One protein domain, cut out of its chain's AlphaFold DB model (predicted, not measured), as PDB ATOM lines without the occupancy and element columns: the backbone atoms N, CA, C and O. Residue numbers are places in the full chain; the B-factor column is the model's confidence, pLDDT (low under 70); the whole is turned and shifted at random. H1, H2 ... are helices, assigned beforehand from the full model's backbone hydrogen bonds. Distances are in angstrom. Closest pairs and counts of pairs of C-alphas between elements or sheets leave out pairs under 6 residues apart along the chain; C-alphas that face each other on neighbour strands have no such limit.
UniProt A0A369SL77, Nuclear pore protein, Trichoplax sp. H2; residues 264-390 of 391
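This is residues 264 to 390 of the 391 residues of the protein "Nuclear pore protein" of Trichoplax sp. H2 (UniProt A0A369SL77). The longest helix, H1, lies with H2 and H3 at one end of a helical body, and H3 packs crosswise on the middle, a hairpin of H4 and H5. H6 folds back beside H5, H7 lies loosely beyond H6 at the other end, and the chain then returns so that the short H8 packs on H4. The printed part has 127 residues, with eight named helices in order from H1 to H8 and no named strand; its class is all helix. It is compact, with a radius of gyration of the C-alphas of 15.1 A and spans of 45 by 35 by 23 A.

Find C-alpha 264 at (167.344, 214.491, 235.634); from there H1 runs 22.5 A to residue 279. H2 is residues 281 to 284, and H3, residues 292 to 303, is 16.0 A long. Look for H4 at residues 321 to 330, 14.1 A, beginning with C-alpha 321 at (180.731, 194.529, 243.036). H5 is residues 334 to 344, 15.9 A, and H6 is residues 348 to 358, 16.0 A. H7, residues 366 to 379, runs 20.0 A, and H8, residues 387 to 390, ends with C-alpha 390 at (184.128, 203.384, 234.445).

Start at H1, which touches H3 with residues 273 to 277 alone, at a steep tilt of 57 degrees; the closest C-alphas, of Ile 277 and Phe 299, are 6.1 A apart. H3 is the hub, touching H1, H2, H4 and H5. Its closest C-alphas to H2 are those of Ser 298 and Ala 284, 4.5 A apart. H3 and H4 run opposite ways at a steep tilt of 67 degrees, only just short of about perpendicular, with Val 296 and Tyr 327 closest at 6.4 A between C-alphas. H4 and H5 form a helical hairpin with a shallow tilt of 4 degrees, and the C-alphas of Ile 325 and Met 337 come closest at 5.1 A. H5 and H6 form another, at 17 degrees, with the C-alphas of Leu 334 and Ala 357 closest at 5.8 A. H7 is close to H6 but not clearly touching, with the C-alphas of Tyr 352 and Ser 368 closest at 7.0 A. H8 touches H4, where the C-alphas of Trp 322 and Phe 387 are closest at 5.3 A. Every O i to N i+4 pair is within hydrogen-bond range in H1, H4 and H7; the counts are 7 of 8 in H3 and 6 of 7 in both H5 and H6, while H2 and H8 are too short for such a pair.

The C-alphas farthest apart, of His 282 and Pro 367, are 46.4 A apart, and the printed part has no cut. The long link is H3 to H4, residues 304 to 320, where residues 315 to 316 pair with 319 to 320, antiparallel. The mean pLDDT of the printed part is 76.8; look for values under 70 at 32 residues, among them 305 to 314 and 379 to 390.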
ATOM      1  N   CYS A 264     168.328 214.846 236.657       86.94
ATOM      2  CA  CYS A 264     167.344 214.491 235.634       86.94
ATOM      3  C   CYS A 264     167.755 213.220 234.872       86.94
ATOM      4  O   CYS A 264     166.937 212.318 234.667       86.94
ATOM      5  N   LEU A 265     169.027 213.117 234.472       89.12
ATOM      6  CA  LEU A 265     169.552 211.945 233.766       89.12
ATOM      7  C   LEU A 265     169.575 210.692 234.651       89.12
ATOM      8  O   LEU A 265     169.248 209.606 234.172       89.12
ATOM      9  N   GLU A 266     169.938 210.833 235.924       90.38
ATOM     10  CA  GLU A 266     169.918 209.749 236.915       90.38
ATOM     11  C   GLU A 266     168.495 209.220 237.134       90.38
ATOM     12  O   GLU A 266     168.259 208.011 237.055       90.38
ATOM     13  N   ARG A 267     167.514 210.118 237.310       88.62
ATOM     14  CA  ARG A 267     166.098 209.749 237.454       88.62
ATOM     15  C   ARG A 267     165.573 209.026 236.216       88.62
ATOM     16  O   ARG A 267     164.957 207.968 236.335       88.62
ATOM     17  N   ARG A 268     165.875 209.549 235.024       88.50
ATOM     18  CA  ARG A 268     165.496 208.926 233.748       88.50
ATOM     19  C   ARG A 268     166.099 207.528 233.603       88.50
ATOM     20  O   ARG A 268     165.432 206.612 233.120       88.50
ATOM     21  N   TYR A 269     167.344 207.346 234.039       90.00
ATOM     22  CA  TYR A 269     167.993 206.040 234.034       90.00
ATOM     23  C   TYR A 269     167.321 205.063 235.006       90.00
ATOM     24  O   TYR A 269     167.048 203.917 234.649       90.00
ATOM     25  N   LEU A 270     166.974 205.523 236.207       89.50
ATOM     26  CA  LEU A 270     166.249 204.732 237.200       89.50
ATOM     27  C   LEU A 270     164.870 204.294 236.674       89.50
ATOM     28  O   LEU A 270     164.485 203.132 236.837       89.50
ATOM     29  N   ASP A 271     164.145 205.173 235.984       89.62
ATOM     30  CA  ASP A 271     162.867 204.831 235.353       89.62
ATOM     31  C   ASP A 271     163.028 203.812 234.219       89.62
ATOM     32  O   ASP A 271     162.215 202.892 234.097       89.62
ATOM     33  N   TYR A 272     164.098 203.911 233.429       90.12
ATOM     34  CA  TYR A 272     164.458 202.890 232.443       90.12
ATOM     35  C   TYR A 272     164.728 201.527 233.101       90.12
ATOM     36  O   TYR A 272     164.198 200.503 232.657       90.12
ATOM     37  N   VAL A 273     165.494 201.506 234.195       88.69
ATOM     38  CA  VAL A 273     165.782 200.289 234.963       88.69
ATOM     39  C   VAL A 273     164.485 199.671 235.494       88.69
ATOM     40  O   VAL A 273     164.235 198.483 235.278       88.69
ATOM     41  N   LYS A 274     163.609 200.475 236.110       89.06
ATOM     42  CA  LYS A 274     162.290 200.027 236.586       89.06
ATOM     43  C   LYS A 274     161.443 199.453 235.454       89.06
ATOM     44  O   LYS A 274     160.926 198.349 235.597       89.06
ATOM     45  N   LYS A 275     161.318 200.158 234.323       89.81
ATOM     46  CA  LYS A 275     160.569 199.680 233.146       89.81
ATOM     47  C   LYS A 275     161.102 198.331 232.655       89.81
ATOM     48  O   LYS A 275     160.315 197.430 232.378       89.81
ATOM     49  N   THR A 276     162.423 198.165 232.621       87.44
ATOM     50  CA  THR A 276     163.074 196.913 232.205       87.44
ATOM     51  C   THR A 276     162.786 195.761 233.174       87.44
ATOM     52  O   THR A 276     162.513 194.642 232.739       87.44
ATOM     53  N   ILE A 277     162.792 196.032 234.483       87.62
ATOM     54  CA  ILE A 277     162.457 195.052 235.527       87.62
ATOM     55  C   ILE A 277     160.991 194.631 235.441       87.62
ATOM     56  O   ILE A 277     160.703 193.436 235.458       87.62
ATOM     57  N   TYR A 278     160.067 195.588 235.316       86.69
ATOM     58  CA  TYR A 278     158.639 195.291 235.195       86.69
ATOM     59  C   TYR A 278     158.316 194.527 233.906       86.69
ATOM     60  O   TYR A 278     157.461 193.645 233.929       86.69
ATOM     61  N   GLY A 279     159.035 194.799 232.812       86.12
ATOM     62  CA  GLY A 279     158.927 194.027 231.572       86.12
ATOM     63  C   GLY A 279     159.429 192.582 231.696       86.12
ATOM     64  O   GLY A 279     158.902 191.696 231.033       86.12
ATOM     65  N   ASN A 280     160.399 192.325 232.581       84.12
ATOM     66  CA  ASN A 280     161.060 191.024 232.742       84.12
ATOM     67  C   ASN A 280     160.982 190.492 234.185       84.12
ATOM     68  O   ASN A 280     161.965 189.980 234.729       84.12
ATOM     69  N   LEU A 281     159.802 190.574 234.813       81.94
ATOM     70  CA  LEU A 281     159.629 190.287 236.244       81.94
ATOM     71  C   LEU A 281     160.099 188.878 236.654       81.94
ATOM     72  O   LEU A 281     160.729 188.707 237.700       81.94
ATOM     73  N   HIS A 282     159.844 187.875 235.807       78.06
ATOM     74  CA  HIS A 282     160.244 186.485 236.056       78.06
ATOM     75  C   HIS A 282     161.767 186.302 236.150       78.06
ATOM     76  O   HIS A 282     162.235 185.486 236.943       78.06
ATOM     77  N   GLN A 283     162.539 187.058 235.362       76.44
ATOM     78  CA  GLN A 283     164.004 187.007 235.369       76.44
ATOM     79  C   GLN A 283     164.594 187.922 236.446       76.44
ATOM     80  O   GLN A 283     165.593 187.570 237.070       76.44
ATOM     81  N   ALA A 284     163.944 189.060 236.708       75.12
ATOM     82  CA  ALA A 284     164.404 190.053 237.671       75.12
ATOM     83  C   ALA A 284     164.482 189.505 239.103       75.12
ATOM     84  O   ALA A 284     165.398 189.861 239.847       75.12
ATOM     85  N   LYS A 285     163.526 188.639 239.488       77.38
ATOM     86  CA  LYS A 285     163.344 188.153 240.870       77.38
ATOM     87  C   LYS A 285     163.368 189.316 241.871       77.38
ATOM     88  O   LYS A 285     164.142 189.317 242.826       77.38
ATOM     89  N   LEU A 286     162.548 190.335 241.601       75.50
ATOM     90  CA  LEU A 286     162.445 191.519 242.447       75.50
ATOM     91  C   LEU A 286     162.043 191.093 243.869       75.50
ATOM     92  O   LEU A 286     161.028 190.424 244.061       75.50
ATOM     93  N   GLY A 287     162.879 191.433 244.850       68.75
ATOM     94  CA  GLY A 287     162.616 191.144 246.259       68.75
ATOM     95  C   GLY A 287     161.465 191.984 246.826       68.75
ATOM     96  O   GLY A 287     160.962 192.899 246.183       68.75
ATOM     97  N   GLY A 288     161.064 191.697 248.067       67.00
ATOM     98  CA  GLY A 288     159.961 192.399 248.741       67.00
ATOM     99  C   GLY A 288     160.297 193.792 249.293       67.00
ATOM    100  O   GLY A 288     159.395 194.479 249.764       67.00
ATOM    101  N   VAL A 289     161.566 194.219 249.259       73.75
ATOM    102  CA  VAL A 289     162.001 195.524 249.784       73.75
ATOM    103  C   VAL A 289     162.271 196.485 248.621       73.75
ATOM    104  O   VAL A 289     163.204 196.242 247.850       73.75
ATOM    105  N   PRO A 290     161.505 197.585 248.484       74.44
ATOM    106  CA  PRO A 290     161.737 198.586 247.453       74.44
ATOM    107  C   PRO A 290     162.950 199.441 247.833       74.44
ATOM    108  O   PRO A 290     162.817 200.510 248.422       74.44
ATOM    109  N   SER A 291     164.151 198.968 247.505       82.56
ATOM    110  CA  SER A 291     165.353 199.801 247.521       82.56
ATOM    111  C   SER A 291     166.016 199.822 246.149       82.56
ATOM    112  O   SER A 291     165.932 198.867 245.373       82.56
ATOM    113  N   THR A 292     166.682 200.927 245.849       82.88
ATOM    114  CA  THR A 292     167.533 201.116 244.665       82.88
ATOM    115  C   THR A 292     168.580 200.012 244.552       82.88
ATOM    116  O   THR A 292     168.727 199.438 243.481       82.88
ATOM    117  N   TYR A 293     169.196 199.606 245.665       84.19
ATOM    118  CA  TYR A 293     170.123 198.472 245.723       84.19
ATOM    119  C   TYR A 293     169.496 197.165 245.198       84.19
ATOM    120  O   TYR A 293     170.039 196.524 244.299       84.19
ATOM    121  N   HIS A 294     168.310 196.786 245.690       85.69
ATOM    122  CA  HIS A 294     167.613 195.580 245.217       85.69
ATOM    123  C   HIS A 294     167.097 195.736 243.780       85.69
ATOM    124  O   HIS A 294     167.057 194.769 243.017       85.69
ATOM    125  N   THR A 295     166.740 196.960 243.389       86.44
ATOM    126  CA  THR A 295     166.341 197.298 242.019       86.44
ATOM    127  C   THR A 295     167.517 197.076 241.065       86.44
ATOM    128  O   THR A 295     167.381 196.346 240.092       86.44
ATOM    129  N   VAL A 296     168.708 197.578 241.388       86.50
ATOM    130  CA  VAL A 296     169.933 197.356 240.607       86.50
ATOM    131  C   VAL A 296     170.324 195.875 240.597       86.50
ATOM    132  O   VAL A 296     170.613 195.330 239.534       86.50
ATOM    133  N   LYS A 297     170.244 195.173 241.734       84.25
ATOM    134  CA  LYS A 297     170.495 193.723 241.802       84.25
ATOM    135  C   LYS A 297     169.571 192.934 240.869       84.25
ATOM    136  O   LYS A 297     170.020 192.056 240.133       84.25
ATOM    137  N   SER A 298     168.277 193.255 240.883       84.94
ATOM    138  CA  SER A 298     167.287 192.617 240.008       84.94
ATOM    139  C   SER A 298     167.476 192.993 238.534       84.94
ATOM    140  O   SER A 298     167.314 192.142 237.663       84.94
ATOM    141  N   PHE A 299     167.930 194.213 238.242       85.44
ATOM    142  CA  PHE A 299     168.339 194.620 236.901       85.44
ATOM    143  C   PHE A 299     169.542 193.815 236.397       85.44
ATOM    144  O   PHE A 299     169.511 193.296 235.282       85.44
ATOM    145  N   LEU A 300     170.556 193.608 237.243       83.88
ATOM    146  CA  LEU A 300     171.714 192.767 236.934       83.88
ATOM    147  C   LEU A 300     171.360 191.289 236.725       83.88
ATOM    148  O   LEU A 300     172.131 190.563 236.103       83.88
ATOM    149  N   ASN A 301     170.221 190.803 237.227       81.38
ATOM    150  CA  ASN A 301     169.737 189.458 236.888       81.38
ATOM    151  C   ASN A 301     169.272 189.351 235.435       81.38
ATOM    152  O   ASN A 301     169.416 188.288 234.839       81.38
ATOM    153  N   ILE A 302     168.743 190.440 234.877       82.31
ATOM    154  CA  ILE A 302     168.266 190.496 233.493       82.31
ATOM    155  C   ILE A 302     169.433 190.765 232.542       82.31
ATOM    156  O   ILE A 302     169.571 190.092 231.527       82.31
ATOM    157  N   THR A 303     170.276 191.750 232.863       77.94
ATOM    158  CA  THR A 303     171.359 192.184 231.969       77.94
ATOM    159  C   THR A 303     172.560 191.248 231.998       77.94
ATOM    160  O   THR A 303     173.219 191.072 230.977       77.94
ATOM    161  N   MET A 304     172.829 190.622 233.147       71.25
ATOM    162  CA  MET A 304     173.980 189.745 233.373       71.25
ATOM    163  C   MET A 304     173.532 188.435 234.056       71.25
ATOM    164  O   MET A 304     173.824 188.209 235.239       71.25
ATOM    165  N   PRO A 305     172.801 187.555 233.341       61.06
ATOM    166  CA  PRO A 305     172.351 186.274 233.886       61.06
ATOM    167  C   PRO A 305     173.519 185.312 234.155       61.06
ATOM    168  O   PRO A 305     173.498 184.594 235.151       61.06
ATOM    169  N   ASN A 306     174.572 185.361 233.330       59.81
ATOM    170  CA  ASN A 306     175.819 184.631 233.550       59.81
ATOM    171  C   ASN A 306     176.845 185.584 234.168       59.81
ATOM    172  O   ASN A 306     177.598 186.253 233.462       59.81
ATOM    173  N   SER A 307     176.837 185.680 235.495       59.03
ATOM    174  CA  SER A 307     177.931 186.325 236.216       59.03
ATOM    175  C   SER A 307     179.236 185.574 235.902       59.03
ATOM    176  O   SER A 307     179.234 184.348 235.835       59.03
ATOM    177  N   VAL A 308     180.332 186.317 235.746       55.59
ATOM    178  CA  VAL A 308     181.741 185.878 235.771       55.59
ATOM    179  C   VAL A 308     182.259 184.932 234.678       55.59
ATOM    180  O   VAL A 308     182.372 183.725 234.854       55.59
ATOM    181  N   LEU A 309     182.832 185.543 233.640       49.16
ATOM    182  CA  LEU A 309     184.200 185.220 233.231       49.16
ATOM    183  C   LEU A 309     184.989 186.542 233.242       49.16
ATOM    184  O   LEU A 309     184.739 187.409 232.411       49.16
ATOM    185  N   ASN A 310     185.908 186.688 234.207       54.78
ATOM    186  CA  ASN A 310     186.945 187.739 234.303       54.78
ATOM    187  C   ASN A 310     186.619 189.082 235.007       54.78
ATOM    188  O   ASN A 310     187.324 190.055 234.751       54.78
ATOM    189  N   LEU A 311     185.624 189.170 235.905       62.62
ATOM    190  CA  LEU A 311     185.463 190.371 236.755       62.62
ATOM    191  C   LEU A 311     186.284 190.257 238.052       62.62
ATOM    192  O   LEU A 311     186.346 189.184 238.658       62.62
ATOM    193  N   GLU A 312     186.929 191.357 238.441       59.97
ATOM    194  CA  GLU A 312     187.865 191.442 239.571       59.97
ATOM    195  C   GLU A 312     187.148 191.821 240.881       59.97
ATOM    196  O   GLU A 312     186.011 192.284 240.878       59.97
ATOM    197  N   ASP A 313     187.817 191.618 242.021       61.94
ATOM    198  CA  ASP A 313     187.398 192.061 243.368       61.94
ATOM    199  C   ASP A 313     186.139 191.383 243.972       61.94
ATOM    200  O   ASP A 313     185.705 191.698 245.082       61.94
ATOM    201  N   GLY A 314     185.621 190.343 243.312       65.88
ATOM    202  CA  GLY A 314     184.664 189.382 243.873       65.88
ATOM    203  C   GLY A 314     183.183 189.732 243.673       65.88
ATOM    204  O   GLY A 314     182.815 190.582 242.863       65.88
ATOM    205  N   LEU A 315     182.309 189.002 244.377       71.88
ATOM    206  CA  LEU A 315     180.852 189.087 244.236       71.88
ATOM    207  C   LEU A 315     180.187 189.569 245.538       71.88
ATOM    208  O   LEU A 315     180.382 188.924 246.566       71.88
ATOM    209  N   VAL A 316     179.354 190.615 245.471       68.06
ATOM    210  CA  VAL A 316     178.361 190.941 246.513       68.06
ATOM    211  C   VAL A 316     177.058 190.284 246.088       68.06
ATOM    212  O   VAL A 316     176.568 190.563 244.993       68.06
ATOM    213  N   ASP A 317     176.452 189.455 246.939       67.75
ATOM    214  CA  ASP A 317     175.090 188.963 246.691       67.75
ATOM    215  C   ASP A 317     174.929 188.228 245.331       67.75
ATOM    216  O   ASP A 317     173.926 188.390 244.626       67.75
ATOM    217  N   ASP A 318     175.942 187.434 244.958       71.50
ATOM    218  CA  ASP A 318     176.099 186.722 243.674       71.50
ATOM    219  C   ASP A 318     176.290 187.624 242.433       71.50
ATOM    220  O   ASP A 318     176.250 187.149 241.291       71.50
ATOM    221  N   LYS A 319     176.538 188.927 242.627       75.94
ATOM    222  CA  LYS A 319     176.760 189.913 241.558       75.94
ATOM    223  C   LYS A 319     178.117 190.610 241.658       75.94
ATOM    224  O   LYS A 319     178.602 190.831 242.763       75.94
ATOM    225  N   PRO A 320     178.740 190.989 240.526       80.00
ATOM    226  CA  PRO A 320     180.009 191.710 240.552       80.00
ATOM    227  C   PRO A 320     179.862 193.057 241.257       80.00
ATOM    228  O   PRO A 320     178.936 193.821 240.972       80.00
ATOM    229  N   VAL A 321     180.795 193.351 242.158       81.50
ATOM    230  CA  VAL A 321     180.731 194.529 243.036       81.50
ATOM    231  C   VAL A 321     180.781 195.820 242.237       81.50
ATOM    232  O   VAL A 321     179.960 196.711 242.436       81.50
ATOM    233  N   TRP A 322     181.700 195.894 241.277       80.56
ATOM    234  CA  TRP A 322     181.876 197.064 240.425       80.56
ATOM    235  C   TRP A 322     180.658 197.342 239.550       80.56
ATOM    236  O   TRP A 322     180.296 198.498 239.358       80.56
ATOM    237  N   ALA A 323     179.959 196.299 239.095       81.94
ATOM    238  CA  ALA A 323     178.696 196.470 238.388       81.94
ATOM    239  C   ALA A 323     177.616 197.048 239.319       81.94
ATOM    240  O   ALA A 323     176.913 197.980 238.935       81.94
ATOM    241  N   MET A 324     177.512 196.549 240.557       82.94
ATOM    242  CA  MET A 324     176.591 197.101 241.560       82.94
ATOM    243  C   MET A 324     176.895 198.576 241.854       82.94
ATOM    244  O   MET A 324     175.989 199.403 241.799       82.94
ATOM    245  N   ILE A 325     178.163 198.920 242.099       84.31
ATOM    246  CA  ILE A 325     178.617 200.296 242.352       84.31
ATOM    247  C   ILE A 325     178.289 201.197 241.156       84.31
ATOM    248  O   ILE A 325     177.628 202.220 241.328       84.31
ATOM    249  N   TYR A 326     178.665 200.786 239.942       85.75
ATOM    250  CA  TYR A 326     178.442 201.554 238.719       85.75
ATOM    251  C   TYR A 326     176.962 201.875 238.497       85.75
ATOM    252  O   TYR A 326     176.596 203.031 238.284       85.75
ATOM    253  N   TYR A 327     176.085 200.871 238.569       87.38
ATOM    254  CA  TYR A 327     174.661 201.095 238.337       87.38
ATOM    255  C   TYR A 327     173.993 201.864 239.485       87.38
ATOM    256  O   TYR A 327     173.069 202.632 239.218       87.38
ATOM    257  N   CYS A 328     174.470 201.739 240.731       87.44
ATOM    258  CA  CYS A 328     174.021 202.591 241.838       87.44
ATOM    259  C   CYS A 328     174.389 204.067 241.604       87.44
ATOM    260  O   CYS A 328     173.514 204.927 241.719       87.44
ATOM    261  N   ILE A 329     175.631 204.352 241.187       87.50
ATOM    262  CA  ILE A 329     176.073 205.705 240.801       87.50
ATOM    263  C   ILE A 329     175.240 206.213 239.622       87.50
ATOM    264  O   ILE A 329     174.754 207.339 239.640       87.50
ATOM    265  N   ARG A 330     174.996 205.371 238.610       87.00
ATOM    266  CA  ARG A 330     174.222 205.763 237.425       87.00
ATOM    267  C   ARG A 330     172.764 206.106 237.738       87.00
ATOM    268  O   ARG A 330     172.174 206.909 237.018       87.00
ATOM    269  N   CYS A 331     172.204 205.513 238.790       86.56
ATOM    270  CA  CYS A 331     170.867 205.816 239.297       86.56
ATOM    271  C   CYS A 331     170.835 207.000 240.283       86.56
ATOM    272  O   CYS A 331     169.749 207.342 240.746       86.56
ATOM    273  N   GLY A 332     171.984 207.593 240.632       84.44
ATOM    274  CA  GLY A 332     172.083 208.722 241.566       84.44
ATOM    275  C   GLY A 332     171.964 208.355 243.050       84.44
ATOM    276  O   GLY A 332     171.920 209.242 243.900       84.44
ATOM    277  N   ASP A 333     171.912 207.064 243.403       85.56
ATOM    278  CA  ASP A 333     171.801 206.642 244.805       85.56
ATOM    279  C   ASP A 333     173.159 206.232 245.382       85.56
ATOM    280  O   ASP A 333     173.592 205.077 245.329       85.56
ATOM    281  N   LEU A 334     173.810 207.216 245.996       83.75
ATOM    282  CA  LEU A 334     175.118 207.053 246.624       83.75
ATOM    283  C   LEU A 334     175.054 206.257 247.931       83.75
ATOM    284  O   LEU A 334     176.033 205.624 248.308       83.75
ATOM    285  N   LYS A 335     173.901 206.208 248.609       85.00
ATOM    286  CA  LYS A 335     173.747 205.392 249.825       85.00
ATOM    287  C   LYS A 335     173.705 203.912 249.467       85.00
ATOM    288  O   LYS A 335     174.327 203.090 250.132       85.00
ATOM    289  N   ALA A 336     173.005 203.568 248.386       82.44
ATOM    290  CA  ALA A 336     172.988 202.207 247.858       82.44
ATOM    291  C   ALA A 336     174.365 201.756 247.350       82.44
ATOM    292  O   ALA A 336     174.710 200.582 247.486       82.44
ATOM    293  N   MET A 337     175.154 202.684 246.803       84.56
ATOM    294  CA  MET A 337     176.548 202.447 246.431       84.56
ATOM    295  C   MET A 337     177.417 202.125 247.658       84.56
ATOM    296  O   MET A 337     178.112 201.112 247.638       84.56
ATOM    297  N   LEU A 338     177.346 202.928 248.726       81.69
ATOM    298  CA  LEU A 338     178.109 202.683 249.958       81.69
ATOM    299  C   LEU A 338     177.758 201.333 250.588       81.69
ATOM    300  O   LEU A 338     178.651 200.545 250.876       81.69
ATOM    301  N   ASN A 339     176.467 200.998 250.655       82.44
ATOM    302  CA  ASN A 339     176.031 199.684 251.129       82.44
ATOM    303  C   ASN A 339     176.649 198.532 250.314       82.44
ATOM    304  O   ASN A 339     176.977 197.492 250.874       82.44
ATOM    305  N   ALA A 340     176.807 198.690 248.993       77.25
ATOM    306  CA  ALA A 340     177.462 197.685 248.154       77.25
ATOM    307  C   ALA A 340     178.969 197.586 248.437       77.25
ATOM    308  O   ALA A 340     179.527 196.490 248.412       77.25
ATOM    309  N   ALA A 341     179.616 198.721 248.702       76.12
ATOM    310  CA  ALA A 341     181.049 198.801 248.948       76.12
ATOM    311  C   ALA A 341     181.444 198.237 250.329       76.12
ATOM    312  O   ALA A 341     182.438 197.512 250.438       76.12
ATOM    313  N   ASP A 342     180.627 198.496 251.353       75.50
ATOM    314  CA  ASP A 342     180.828 198.014 252.725       75.50
ATOM    315  C   ASP A 342     180.727 196.490 252.829       75.50
ATOM    316  O   ASP A 342     181.473 195.859 253.576       75.50
ATOM    317  N   LEU A 343     179.834 195.878 252.046       66.81
ATOM    318  CA  LEU A 343     179.613 194.430 252.062       66.81
ATOM    319  C   LEU A 343     180.809 193.628 251.524       66.81
ATOM    320  O   LEU A 343     180.993 192.480 251.930       66.81
ATOM    321  N   GLN A 344     181.620 194.211 250.637       64.88
ATOM    322  CA  GLN A 344     182.777 193.537 250.036       64.88
ATOM    323  C   GLN A 344     184.113 193.890 250.712       64.88
ATOM    324  O   GLN A 344     185.093 193.175 250.514       64.88
ATOM    325  N   TYR A 345     184.175 194.983 251.483       65.12
ATOM    326  CA  TYR A 345     185.421 195.561 252.006       65.12
ATOM    327  C   TYR A 345     186.472 195.841 250.906       65.12
ATOM    328  O   TYR A 345     187.556 195.259 250.899       65.12
ATOM    329  N   LEU A 346     186.204 196.797 250.002       66.31
ATOM    330  CA  LEU A 346     187.147 197.243 248.946       66.31
ATOM    331  C   LEU A 346     188.394 198.012 249.459       66.31
ATOM    332  O   LEU A 346     189.129 198.618 248.675       66.31
ATOM    333  N   GLY A 347     188.657 198.010 250.767       72.00
ATOM    334  CA  GLY A 347     189.829 198.656 251.363       72.00
ATOM    335  C   GLY A 347     189.802 200.181 251.234       72.00
ATOM    336  O   GLY A 347     188.813 200.819 251.563       72.00
ATOM    337  N   GLU A 348     190.895 200.791 250.765       71.44
ATOM    338  CA  GLU A 348     191.041 202.259 250.701       71.44
ATOM    339  C   GLU A 348     190.035 202.950 249.763       71.44
ATOM    340  O   GLU A 348     189.788 204.145 249.910       71.44
ATOM    341  N   ILE A 349     189.433 202.210 248.826       75.31
ATOM    342  CA  ILE A 349     188.460 202.742 247.866       75.31
ATOM    343  C   ILE A 349     187.144 203.120 248.553       75.31
ATOM    344  O   ILE A 349     186.538 204.118 248.167       75.31
ATOM    345  N   THR A 350     186.724 202.400 249.601       76.75
ATOM    346  CA  THR A 350     185.486 202.735 250.331       76.75
ATOM    347  C   THR A 350     185.586 204.120 250.963       76.75
ATOM    348  O   THR A 350     184.655 204.906 250.843       76.75
ATOM    349  N   ASN A 351     186.756 204.479 251.502       80.38
ATOM    350  CA  ASN A 351     187.003 205.806 252.073       80.38
ATOM    351  C   ASN A 351     186.877 206.920 251.018       80.38
ATOM    352  O   ASN A 351     186.317 207.977 251.299       80.38
ATOM    353  N   TYR A 352     187.371 206.692 249.794       80.38
ATOM    354  CA  TYR A 352     187.223 207.662 248.701       80.38
ATOM    355  C   TYR A 352     185.772 207.753 248.202       80.38
ATOM    356  O   TYR A 352     185.315 208.840 247.851       80.38
ATOM    357  N   LEU A 353     185.032 206.639 248.201       79.38
ATOM    358  CA  LEU A 353     183.607 206.612 247.858       79.38
ATOM    359  C   LEU A 353     182.741 207.307 248.923       79.38
ATOM    360  O   LEU A 353     181.795 208.010 248.576       79.38
ATOM    361  N   GLU A 354     183.074 207.167 250.206       81.50
ATOM    362  CA  GLU A 354     182.441 207.912 251.303       81.50
ATOM    363  C   GLU A 354     182.719 209.413 251.197       81.50
ATOM    364  O   GLU A 354     181.811 210.233 251.346       81.50
ATOM    365  N   GLU A 355     183.963 209.789 250.892       81.75
ATOM    366  CA  GLU A 355     184.346 211.181 250.644       81.75
ATOM    367  C   GLU A 355     183.554 211.766 249.461       81.75
ATOM    368  O   GLU A 355     183.005 212.866 249.554       81.75
ATOM    369  N   PHE A 356     183.410 211.000 248.378       82.50
ATOM    370  CA  PHE A 356     182.608 211.370 247.213       82.50
ATOM    371  C   PHE A 356     181.115 211.527 247.543       82.50
ATOM    372  O   PHE A 356     180.482 212.481 247.089       82.50
ATOM    373  N   ALA A 357     180.552 210.629 248.355       81.25
ATOM    374  CA  ALA A 357     179.140 210.656 248.732       81.25
ATOM    375  C   ALA A 357     178.775 211.829 249.657       81.25
ATOM    376  O   ALA A 357     177.666 212.354 249.573       81.25
ATOM    377  N   ASN A 358     179.701 212.246 250.522       81.12
ATOM    378  CA  ASN A 358     179.486 213.330 251.482       81.12
ATOM    379  C   ASN A 358     179.741 214.729 250.896       81.12
ATOM    380  O   ASN A 358     179.398 215.735 251.520       81.12
ATOM    381  N   SER A 359     180.340 214.808 249.709       78.50
ATOM    382  CA  SER A 359     180.693 216.074 249.069       78.50
ATOM    383  C   SER A 359     179.501 216.664 248.302       78.50
ATOM    384  O   SER A 359     178.938 215.971 247.455       78.50
ATOM    385  N   PRO A 360     179.143 217.951 248.497       65.19
ATOM    386  CA  PRO A 360     177.964 218.558 247.860       65.19
ATOM    387  C   PRO A 360     178.062 218.619 246.328       65.19
ATOM    388  O   PRO A 360     177.046 218.592 245.642       65.19
ATOM    389  N   ASN A 361     179.285 218.646 245.791       65.38
ATOM    390  CA  ASN A 361     179.557 218.669 244.353       65.38
ATOM    391  C   ASN A 361     180.038 217.313 243.817       65.38
ATOM    392  O   ASN A 361     180.559 217.259 242.707       65.38
ATOM    393  N   HIS A 362     179.917 216.233 244.603       70.69
ATOM    394  CA  HIS A 362     180.461 214.912 244.259       70.69
ATOM    395  C   HIS A 362     181.936 214.985 243.840       70.69
ATOM    396  O   HIS A 362     182.378 214.395 242.857       70.69
ATOM    397  N   SER A 363     182.707 215.789 244.568       70.38
ATOM    398  CA  SER A 363     184.120 216.027 244.307       70.38
ATOM    399  C   SER A 363     184.955 215.387 245.402       70.38
ATOM    400  O   SER A 363     184.742 215.665 246.576       70.38
ATOM    401  N   ILE A 364     185.943 214.591 245.022       77.31
ATOM    402  CA  ILE A 364     186.952 214.077 245.949       77.31
ATOM    403  C   ILE A 364     187.979 215.195 246.219       77.31
ATOM    404  O   ILE A 364     188.267 215.996 245.325       77.31
ATOM    405  N   SER A 365     188.556 215.274 247.423       79.00
ATOM    406  CA  SER A 365     189.601 216.261 247.719       79.00
ATOM    407  C   SER A 365     190.824 216.087 246.811       79.00
ATOM    408  O   SER A 365     191.188 214.980 246.413       79.00
ATOM    409  N   ALA A 366     191.516 217.189 246.506       77.00
ATOM    410  CA  ALA A 366     192.723 217.188 245.673       77.00
ATOM    411  C   ALA A 366     193.790 216.122 246.049       77.00
ATOM    412  O   ALA A 366     194.312 215.462 245.138       77.00
ATOM    413  N   PRO A 367     194.130 215.886 247.339       79.94
ATOM    414  CA  PRO A 367     195.094 214.843 247.699       79.94
ATOM    415  C   PRO A 367     194.563 213.425 247.447       79.94
ATOM    416  O   PRO A 367     195.309 212.580 246.950       79.94
ATOM    417  N   SER A 368     193.289 213.163 247.748       79.38
ATOM    418  CA  SER A 368     192.635 211.879 247.482       79.38
ATOM    419  C   SER A 368     192.515 211.620 245.973       79.38
ATOM    420  O   SER A 368     192.876 210.543 245.504       79.38
ATOM    421  N   ALA A 369     192.153 212.635 245.181       80.06
ATOM    422  CA  ALA A 369     192.066 212.548 243.723       80.06
ATOM    423  C   ALA A 369     193.414 212.185 243.078       80.06
ATOM    424  O   ALA A 369     193.474 211.336 242.190       80.06
ATOM    425  N   THR A 370     194.518 212.762 243.564       82.00
ATOM    426  CA  THR A 370     195.867 212.443 243.066       82.00
ATOM    427  C   THR A 370     196.242 210.982 243.343       82.00
ATOM    428  O   THR A 370     196.836 210.316 242.494       82.00
ATOM    429  N   LYS A 371     195.866 210.453 244.517       82.19
ATOM    430  CA  LYS A 371     196.087 209.042 244.870       82.19
ATOM    431  C   LYS A 371     195.244 208.100 244.012       82.19
ATOM    432  O   LYS A 371     195.791 207.128 243.496       82.19
ATOM    433  N   VAL A 372     193.962 208.413 243.804       80.75
ATOM    434  CA  VAL A 372     193.062 207.634 242.935       80.75
ATOM    435  C   VAL A 372     193.578 207.618 241.495       80.75
ATOM    436  O   VAL A 372     193.692 206.550 240.904       80.75
ATOM    437  N   GLN A 373     194.009 208.761 240.951       81.50
ATOM    438  CA  GLN A 373     194.613 208.821 239.614       81.50
ATOM    439  C   GLN A 373     195.881 207.964 239.499       81.50
ATOM    440  O   GLN A 373     196.125 207.357 238.458       81.50
ATOM    441  N   LEU A 374     196.698 207.896 240.554       81.00
ATOM    442  CA  LEU A 374     197.894 207.052 240.579       81.00
ATOM    443  C   LEU A 374     197.518 205.561 240.610       81.00
ATOM    444  O   LEU A 374     198.101 204.771 239.866       81.00
ATOM    445  N   MET A 375     196.518 205.180 241.411       75.62
ATOM    446  CA  MET A 375     195.971 203.816 241.432       75.62
ATOM    447  C   MET A 375     195.362 203.419 240.080       75.62
ATOM    448  O   MET A 375     195.618 202.317 239.589       75.62
ATOM    449  N   TYR A 376     194.629 204.332 239.443       75.62
ATOM    450  CA  TYR A 376     194.051 204.139 238.117       75.62
ATOM    451  C   TYR A 376     195.144 203.953 237.052       75.62
ATOM    452  O   TYR A 376     195.189 202.923 236.387       75.62
ATOM    453  N   LYS A 377     196.136 204.851 236.980       77.00
ATOM    454  CA  LYS A 377     197.274 204.724 236.043       77.00
ATOM    455  C   LYS A 377     198.084 203.439 236.237       77.00
ATOM    456  O   LYS A 377     198.653 202.919 235.283       77.00
ATOM    457  N   ARG A 378     198.159 202.921 237.467       72.50
ATOM    458  CA  ARG A 378     198.823 201.642 237.765       72.50
ATOM    459  C   ARG A 378     197.991 200.428 237.318       72.50
ATOM    460  O   ARG A 378     198.574 199.381 237.052       72.50
ATOM    461  N   SER A 379     196.667 200.556 237.237       63.84
ATOM    462  CA  SER A 379     195.734 199.469 236.899       63.84
ATOM    463  C   SER A 379     195.246 199.479 235.442       63.84
ATOM    464  O   SER A 379     194.847 198.421 234.952       63.84
ATOM    465  N   GLU A 380     195.364 200.600 234.715       55.44
ATOM    466  CA  GLU A 380     194.954 200.755 233.302       55.44
ATOM    467  C   GLU A 380     195.596 199.757 232.318       55.44
ATOM    468  O   GLU A 380     195.079 199.574 231.217       55.44
ATOM    469  N   GLY A 381     196.685 199.082 232.705       54.53
ATOM    470  CA  GLY A 381     197.331 198.033 231.906       54.53
ATOM    471  C   GLY A 381     196.992 196.587 232.299       54.53
ATOM    472  O   GLY A 381     197.401 195.670 231.588       54.53
ATOM    473  N   HIS A 382     196.287 196.357 233.415       55.75
ATOM    474  CA  HIS A 382     196.129 195.017 234.008       55.75
ATOM    475  C   HIS A 382     194.705 194.653 234.452       55.75
ATOM    476  O   HIS A 382     194.451 193.469 234.646       55.75
ATOM    477  N   SER A 383     193.790 195.618 234.590       57.62
ATOM    478  CA  SER A 383     192.408 195.341 235.005       57.62
ATOM    479  C   SER A 383     191.573 194.793 233.847       57.62
ATOM    480  O   SER A 383     191.335 195.503 232.866       57.62
ATOM    481  N   SER A 384     191.087 193.554 233.972       61.28
ATOM    482  CA  SER A 384     190.175 192.943 232.986       61.28
ATOM    483  C   SER A 384     188.717 193.405 233.144       61.28
ATOM    484  O   SER A 384     187.896 193.130 232.265       61.28
ATOM    485  N   ASP A 385     188.383 194.088 234.243       66.00
ATOM    486  CA  ASP A 385     187.014 194.493 234.562       66.00
ATOM    487  C   ASP A 385     186.659 195.861 233.936       66.00
ATOM    488  O   ASP A 385     187.286 196.870 234.276       66.00
ATOM    489  N   PRO A 386     185.656 195.939 233.035       69.81
ATOM    490  CA  PRO A 386     185.220 197.203 232.454       69.81
ATOM    491  C   PRO A 386     184.566 198.135 233.484       69.81
ATOM    492  O   PRO A 386     184.754 199.345 233.399       69.81
ATOM    493  N   PHE A 387     183.838 197.616 234.477       69.31
ATOM    494  CA  PHE A 387     183.109 198.452 235.439       69.31
ATOM    495  C   PHE A 387     184.047 199.174 236.407       69.31
ATOM    496  O   PHE A 387     183.763 200.302 236.788       69.31
ATOM    497  N   LYS A 388     185.200 198.573 236.712       67.19
ATOM    498  CA  LYS A 388     186.288 199.181 237.493       67.19
ATOM    499  C   LYS A 388     187.032 200.297 236.749       67.19
ATOM    500  O   LYS A 388     187.760 201.070 237.358       67.19
ATOM    501  N   ARG A 389     186.905 200.364 235.417       63.41
ATOM    502  CA  ARG A 389     187.450 201.476 234.617       63.41
ATOM    503  C   ARG A 389     186.483 202.652 234.529       63.41
ATOM    504  O   ARG A 389     186.928 203.775 234.322       63.41
ATOM    505  N   PHE A 390     185.180 202.379 234.605       58.88
ATOM    506  CA  PHE A 390     184.128 203.384 234.445       58.88
ATOM    507  C   PHE A 390     183.630 203.981 235.764       58.88
ATOM    508  O   PHE A 390     183.143 205.112 235.741       58.88
TER     509      PHE A 390